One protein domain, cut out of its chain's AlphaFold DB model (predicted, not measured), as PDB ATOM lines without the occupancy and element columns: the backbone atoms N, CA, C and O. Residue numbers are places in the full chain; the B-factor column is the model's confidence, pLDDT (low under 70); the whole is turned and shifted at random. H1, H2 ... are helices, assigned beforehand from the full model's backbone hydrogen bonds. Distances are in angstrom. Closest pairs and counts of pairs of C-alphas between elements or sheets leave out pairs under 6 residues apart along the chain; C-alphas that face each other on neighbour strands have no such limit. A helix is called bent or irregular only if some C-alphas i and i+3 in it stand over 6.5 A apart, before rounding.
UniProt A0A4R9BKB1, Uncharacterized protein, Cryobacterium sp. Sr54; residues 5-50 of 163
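This is residues 5 to 50 of the 163 residues of an uncharacterized protein of Cryobacterium sp. Sr54 (UniProt A0A4R9BKB1). Two helices, H2 and H3, lie side by side as a helical hairpin, and a third, H1, packs steeply tilted on H3 with its closest approach at Val 8 and Ala 46. The long axis follows the hairpin, and the two links, residues 15 to 23 and residues 34 to 39, loop out at opposite ends of it. The printed part has 46 residues with three named helices, in the order H1, H2, H3 along the chain, and no named strand; the class is all helix. It is compact, with a radius of gyration of the C-alphas of 10.3 A, yet elongated in outline, spanning 35 by 20 by 13 A along its three main axes.

The printed part begins with H1, residues 5 to 14, from Val 5 to Leu 14. Its first C-alpha stands at (33.842, 2.739, -60.750), and it measures 14.3 A from first to last C-alpha. Residues 15 to 23 follow as a link with no named element, and its Arg 18 has its C-alpha at (47.634, -13.672, -52.609). H2 takes residues 24 to 33, from Pro 24 to Arg 33, and is 14.6 A long from first to last C-alpha. Its first C-alpha is at (35.809, -6.338, -47.807). Residues 34 to 39 then lead to H3, residues 40 to 49, from Cys 40 to Leu 49. H3 measures 14.3 A from first to last C-alpha and ends with C-alpha 49 at (30.404, -3.226, -54.254). Thr 50 follows H3 as the last printed residue. Each of the three helices has 10 residues, and no helix is bent or irregular.

Along the chain, H1 comes first, and it touches H3, with 7 pairs of C-alphas within 8 A. The closest C-alphas of these two helices are those of Val 8 and Ala 46, 4.9 A apart. H1 and H3 stand at a steep tilt of 66 degrees and run the same way, with their centres 10.3 A apart. H1 and H2 are close but not clearly touching, with 2 pairs of C-alphas within 8 A. Their closest C-alphas are those of Ala 11 and Leu 27, 7.8 A apart. These two helices stand at a steep tilt of 61 degrees and run opposite ways, with 13.8 A between their centres. H2 and H3 touch, with 11 pairs of C-alphas within 8 A, and form a helical hairpin. Their closest C-alphas are those of Ala 31 and Arg 44, 5.1 A apart. They stand at a shallow tilt of 20 degrees and run opposite ways, with their centres 8.9 A apart. In the backbones of H1, H2 and H3, every O i to N i+4 pair is within hydrogen-bond range.

The two C-alphas farthest apart in the domain are those of Arg 18 and Gly 36, 34.8 A apart, one in each link. The C-alphas of Val 5 and Thr 50, the first and last printed residues, are 10.4 A apart. The printed part runs from residue 5 to residue 50 and has no cut; the full chain has 163 residues. The link from H1 to H2 has 9 residues and is short but not tight. The link from H2 to H3 has 6 residues and is also short but not tight. The mean pLDDT of the printed part is 94.2, and no printed residue is under 70. The mean pLDDT is 97 in H1 and 95 in both H2 and H3.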
ATOM      1  N   VAL A   5      33.189   3.931 -60.191       96.31
ATOM      2  CA  VAL A   5      33.842   2.739 -60.750       96.31
ATOM      3  C   VAL A   5      35.321   2.673 -60.370       96.31
ATOM      4  O   VAL A   5      35.799   1.619 -59.969       96.31
ATOM      5  N   GLU A   6      36.029   3.802 -60.420       96.62
ATOM      6  CA  GLU A   6      37.435   3.877 -60.004       96.62
ATOM      7  C   GLU A   6      37.593   3.631 -58.504       96.62
ATOM      8  O   GLU A   6      38.514   2.937 -58.083       96.62
ATOM      9  N   LEU A   7      36.669   4.146 -57.688       96.50
ATOM     10  CA  LEU A   7      36.683   3.915 -56.248       96.50
ATOM     11  C   LEU A   7      36.453   2.436 -55.901       96.50
ATOM     12  O   LEU A   7      37.121   1.918 -55.010       96.50
ATOM     13  N   VAL A   8      35.550   1.750 -56.615       97.94
ATOM     14  CA  VAL A   8      35.374   0.297 -56.463       97.94
ATOM     15  C   VAL A   8      36.616  -0.449 -56.934       97.94
ATOM     16  O   VAL A   8      37.058  -1.338 -56.225       97.94
ATOM     17  N   ALA A   9      37.221  -0.070 -58.063       97.25
ATOM     18  CA  ALA A   9      38.421  -0.739 -58.569       97.25
ATOM     19  C   ALA A   9      39.600  -0.635 -57.586       97.25
ATOM     20  O   ALA A   9      40.329  -1.604 -57.386       97.25
ATOM     21  N   VAL A  10      39.759   0.512 -56.916       96.44
ATOM     22  CA  VAL A  10      40.736   0.660 -55.828       96.44
ATOM     23  C   VAL A  10      40.389  -0.254 -54.653       96.44
ATOM     24  O   VAL A  10      41.271  -0.923 -54.127       96.44
ATOM     25  N   ALA A  11      39.122  -0.314 -54.236       96.81
ATOM     26  CA  ALA A  11      38.703  -1.193 -53.145       96.81
ATOM     27  C   ALA A  11      38.901  -2.686 -53.482       96.81
ATOM     28  O   ALA A  11      39.390  -3.437 -52.645       96.81
ATOM     29  N   ASP A  12      38.581  -3.092 -54.711       97.56
ATOM     30  CA  ASP A  12      38.801  -4.440 -55.245       97.56
ATOM     31  C   ASP A  12      40.297  -4.792 -55.212       97.56
ATOM     32  O   ASP A  12      40.662  -5.857 -54.715       97.56
ATOM     33  N   PHE A  13      41.168  -3.871 -55.641       96.06
ATOM     34  CA  PHE A  13      42.624  -4.037 -55.578       96.06
ATOM     35  C   PHE A  13      43.135  -4.228 -54.141       96.06
ATOM     36  O   PHE A  13      43.926  -5.133 -53.889       96.06
ATOM     37  N   LEU A  14      42.655  -3.428 -53.181       96.19
ATOM     38  CA  LEU A  14      43.040  -3.548 -51.765       96.19
ATOM     39  C   LEU A  14      42.638  -4.897 -51.146       96.19
ATOM     40  O   LEU A  14      43.268  -5.344 -50.183       96.19
ATOM     41  N   CYS A  15      41.592  -5.524 -51.688       96.56
ATOM     42  CA  CYS A  15      41.011  -6.769 -51.197       96.56
ATOM     43  C   CYS A  15      41.371  -8.013 -52.019       96.56
ATOM     44  O   CYS A  15      40.854  -9.095 -51.729       96.56
ATOM     45  N   SER A  16      42.240  -7.883 -53.023       94.19
ATOM     46  CA  SER A  16      42.583  -8.966 -53.951       94.19
ATOM     47  C   SER A  16      44.076  -9.311 -53.930       94.19
ATOM     48  O   SER A  16      44.890  -8.642 -53.293       94.19
ATOM     49  N   GLY A  17      44.435 -10.404 -54.608       89.88
ATOM     50  CA  GLY A  17      45.789 -10.959 -54.621       89.88
ATOM     51  C   GLY A  17      46.046 -11.995 -53.521       89.88
ATOM     52  O   GLY A  17      45.196 -12.282 -52.682       89.88
ATOM     53  N   ARG A  18      47.249 -12.588 -53.537       87.31
ATOM     54  CA  ARG A  18      47.634 -13.672 -52.609       87.31
ATOM     55  C   ARG A  18      47.661 -13.219 -51.142       87.31
ATOM     56  O   ARG A  18      47.349 -14.020 -50.271       87.31
ATOM     57  N   ASN A  19      48.024 -11.959 -50.898       89.56
ATOM     58  CA  ASN A  19      48.109 -11.335 -49.576       89.56
ATOM     59  C   ASN A  19      47.401  -9.966 -49.622       89.56
ATOM     60  O   ASN A  19      48.079  -8.952 -49.808       89.56
ATOM     61  N   PRO A  20      46.060  -9.926 -49.530       93.88
ATOM     62  CA  PRO A  20      45.317  -8.671 -49.600       93.88
ATOM     63  C   PRO A  20      45.655  -7.773 -48.403       93.88
ATOM     64  O   PRO A  20      45.913  -8.262 -47.302       93.88
ATOM     65  N   TRP A  21      45.653  -6.455 -48.607       95.19
ATOM     66  CA  TRP A  21      45.913  -5.490 -47.527       95.19
ATOM     67  C   TRP A  21      44.717  -5.331 -46.594       95.19
ATOM     68  O   TRP A  21      44.898  -5.032 -45.416       95.19
ATOM     69  N   HIS A  22      43.511  -5.531 -47.126       96.56
ATOM     70  CA  HIS A  22      42.264  -5.432 -46.383       96.56
ATOM     71  C   HIS A  22      41.275  -6.512 -46.797       96.56
ATOM     72  O   HIS A  22      41.309  -7.015 -47.918       96.56
ATOM     73  N   THR A  23      40.315  -6.808 -45.929       95.62
ATOM     74  CA  THR A  23      39.128  -7.579 -46.313       95.62
ATOM     75  C   THR A  23      37.967  -6.655 -46.700       95.62
ATOM     76  O   THR A  23      37.878  -5.524 -46.211       95.62
ATOM     77  N   PRO A  24      37.010  -7.121 -47.524       95.62
ATOM     78  CA  PRO A  24      35.809  -6.338 -47.807       95.62
ATOM     79  C   PRO A  24      35.022  -5.964 -46.539       95.62
ATOM     80  O   PRO A  24      34.426  -4.890 -46.481       95.62
ATOM     81  N   ASP A  25      35.033  -6.818 -45.508       96.81
ATOM     82  CA  ASP A  25      34.379  -6.536 -44.224       96.81
ATOM     83  C   ASP A  25      35.069  -5.415 -43.444       96.81
ATOM     84  O   ASP A  25      34.389  -4.553 -42.885       96.81
ATOM     85  N   GLU A  26      36.402  -5.355 -43.461       96.69
ATOM     86  CA  GLU A  26      37.151  -4.239 -42.875       96.69
ATOM     87  C   GLU A  26      36.824  -2.918 -43.573       96.69
ATOM     88  O   GLU A  26      36.527  -1.923 -42.904       96.69
ATOM     89  N   LEU A  27      36.802  -2.906 -44.913       96.00
ATOM     90  CA  LEU A  27      36.443  -1.709 -45.676       96.00
ATOM     91  C   LEU A  27      35.015  -1.249 -45.357       96.00
ATOM     92  O   LEU A  27      34.786  -0.058 -45.121       96.00
ATOM     93  N   ARG A  28      34.056  -2.183 -45.280       96.56
ATOM     94  CA  ARG A  28      32.670  -1.889 -44.878       96.56
ATOM     95  C   ARG A  28      32.595  -1.319 -43.465       96.56
ATOM     96  O   ARG A  28      31.914  -0.314 -43.255       96.56
ATOM     97  N   ALA A  29      33.306  -1.914 -42.509       96.00
ATOM     98  CA  ALA A  29      33.317  -1.468 -41.118       96.00
ATOM     99  C   ALA A  29      33.888  -0.049 -40.974       96.00
ATOM    100  O   ALA A  29      33.315   0.784 -40.265       96.00
ATOM    101  N   VAL A  30      34.982   0.259 -41.677       94.06
ATOM    102  CA  VAL A  30      35.563   1.608 -41.698       94.06
ATOM    103  C   VAL A  30      34.597   2.598 -42.351       94.06
ATOM    104  O   VAL A  30      34.303   3.641 -41.766       94.06
ATOM    105  N   ALA A  31      34.038   2.269 -43.519       94.06
ATOM    106  CA  ALA A  31      33.120   3.151 -44.239       94.06
ATOM    107  C   ALA A  31      31.828   3.452 -43.452       94.06
ATOM    108  O   ALA A  31      31.302   4.570 -43.519       94.06
ATOM    109  N   ALA A  32      31.330   2.488 -42.673       93.75
ATOM    110  CA  ALA A  32      30.160   2.658 -41.812       93.75
ATOM    111  C   ALA A  32      30.389   3.690 -40.692       93.75
ATOM    112  O   ALA A  32      29.472   4.432 -40.347       93.75
ATOM    113  N   ARG A  33      31.616   3.791 -40.166       94.25
ATOM    114  CA  ARG A  33      31.977   4.723 -39.081       94.25
ATOM    115  C   ARG A  33      32.201   6.163 -39.554       94.25
ATOM    116  O   ARG A  33      32.267   7.077 -38.734       94.25
ATOM    117  N   LEU A  34      32.328   6.398 -40.861       90.50
ATOM    118  CA  LEU A  34      32.551   7.735 -41.412       90.50
ATOM    119  C   LEU A  34      31.243   8.544 -41.456       90.50
ATOM    120  O   LEU A  34      30.366   8.304 -42.291       90.50
ATOM    121  N   ILE A  35      31.131   9.550 -40.586       88.62
ATOM    122  CA  ILE A  35      29.971  10.450 -40.488       88.62
ATOM    123  C   ILE A  35      30.410  11.889 -40.790       88.62
ATOM    124  O   ILE A  35      31.493  12.310 -40.390       88.62
ATOM    125  N   GLY A  36      29.584  12.639 -41.526       87.00
ATOM    126  CA  GLY A  36      29.756  14.085 -41.732       87.00
ATOM    127  C   GLY A  36      30.949  14.517 -42.596       87.00
ATOM    128  O   GLY A  36      31.145  15.712 -42.792       87.00
ATOM    129  N   ARG A  37      31.743  13.585 -43.143       85.31
ATOM    130  CA  ARG A  37      32.860  13.916 -44.043       85.31
ATOM    131  C   ARG A  37      32.426  13.905 -45.508       85.31
ATOM    132  O   ARG A  37      31.552  13.153 -45.944       85.31
ATOM    133  N   ARG A  38      33.084  14.730 -46.316       87.12
ATOM    134  CA  ARG A  38      32.910  14.698 -47.770       87.12
ATOM    135  C   ARG A  38      33.327  13.315 -48.290       87.12
ATOM    136  O   ARG A  38      34.465  12.909 -48.101       87.12
ATOM    137  N   GLY A  39      32.410  12.603 -48.947       88.38
ATOM    138  CA  GLY A  39      32.690  11.308 -49.586       88.38
ATOM    139  C   GLY A  39      32.298  10.059 -48.811       88.38
ATOM    140  O   GLY A  39      32.404   8.973 -49.369       88.38
ATOM    141  N   CYS A  40      31.770  10.176 -47.586       92.50
ATOM    142  CA  CYS A  40      31.352   9.000 -46.809       92.50
ATOM    143  C   CYS A  40      30.342   8.120 -47.554       92.50
ATOM    144  O   CYS A  40      30.416   6.899 -47.483       92.50
ATOM    145  N   ARG A  41      29.395   8.740 -48.276       92.50
ATOM    146  CA  ARG A  41      28.386   8.009 -49.054       92.50
ATOM    147  C   ARG A  41      29.028   7.188 -50.174       92.50
ATOM    148  O   ARG A  41      28.724   6.009 -50.282       92.50
ATOM    149  N   ALA A  42      29.932   7.797 -50.942       93.12
ATOM    150  CA  ALA A  42      30.642   7.123 -52.027       93.12
ATOM    151  C   ALA A  42      31.526   5.982 -51.500       93.12
ATOM    152  O   ALA A  42      31.548   4.907 -52.086       93.12
ATOM    153  N   LEU A  43      32.195   6.181 -50.359       93.94
ATOM    154  CA  LEU A  43      32.997   5.135 -49.716       93.94
ATOM    155  C   LEU A  43      32.141   3.959 -49.236       93.94
ATOM    156  O   LEU A  43      32.528   2.812 -49.432       93.94
ATOM    157  N   ARG A  44      30.969   4.222 -48.643       95.38
ATOM    158  CA  ARG A  44      30.028   3.161 -48.247       95.38
ATOM    159  C   ARG A  44      29.503   2.377 -49.442       95.38
ATOM    160  O   ARG A  44      29.448   1.156 -49.376       95.38
ATOM    161  N   GLU A  45      29.134   3.074 -50.513       95.25
ATOM    162  CA  GLU A  45      28.701   2.434 -51.757       95.25
ATOM    163  C   GLU A  45      29.818   1.555 -52.329       95.25
ATOM    164  O   GLU A  45      29.595   0.374 -52.586       95.25
ATOM    165  N   ALA A  46      31.038   2.087 -52.436       96.44
ATOM    166  CA  ALA A  46      32.162   1.336 -52.973       96.44
ATOM    167  C   ALA A  46      32.509   0.101 -52.131       96.44
ATOM    168  O   ALA A  46      32.661  -0.977 -52.695       96.44
ATOM    169  N   ALA A  47      32.534   0.224 -50.800       96.06
ATOM    170  CA  ALA A  47      32.776  -0.901 -49.893       96.06
ATOM    171  C   ALA A  47      31.695  -2.001 -49.984       96.06
ATOM    172  O   ALA A  47      31.968  -3.178 -49.736       96.06
ATOM    173  N   GLY A  48      30.456  -1.635 -50.334       96.19
ATOM    174  CA  GLY A  48      29.381  -2.596 -50.603       96.19
ATOM    175  C   GLY A  48      29.546  -3.333 -51.937       96.19
ATOM    176  O   GLY A  48      29.153  -4.493 -52.066       96.19
ATOM    177  N   LEU A  49      30.165  -2.679 -52.920       97.19
ATOM    178  CA  LEU A  49      30.404  -3.226 -54.254       97.19
ATOM    179  C   LEU A  49      31.719  -4.006 -54.368       97.19
ATOM    180  O   LEU A  49      31.915  -4.676 -55.383       97.19
ATOM    181  N   THR A  50      32.587  -3.954 -53.355       97.44
ATOM    182  CA  THR A  50      33.891  -4.627 -53.359       97.44
ATOM    183  C   THR A  50      33.767  -6.141 -53.515       97.44
ATOM    184  O   THR A  50      32.933  -6.790 -52.869       97.44
TER     185      THR A  50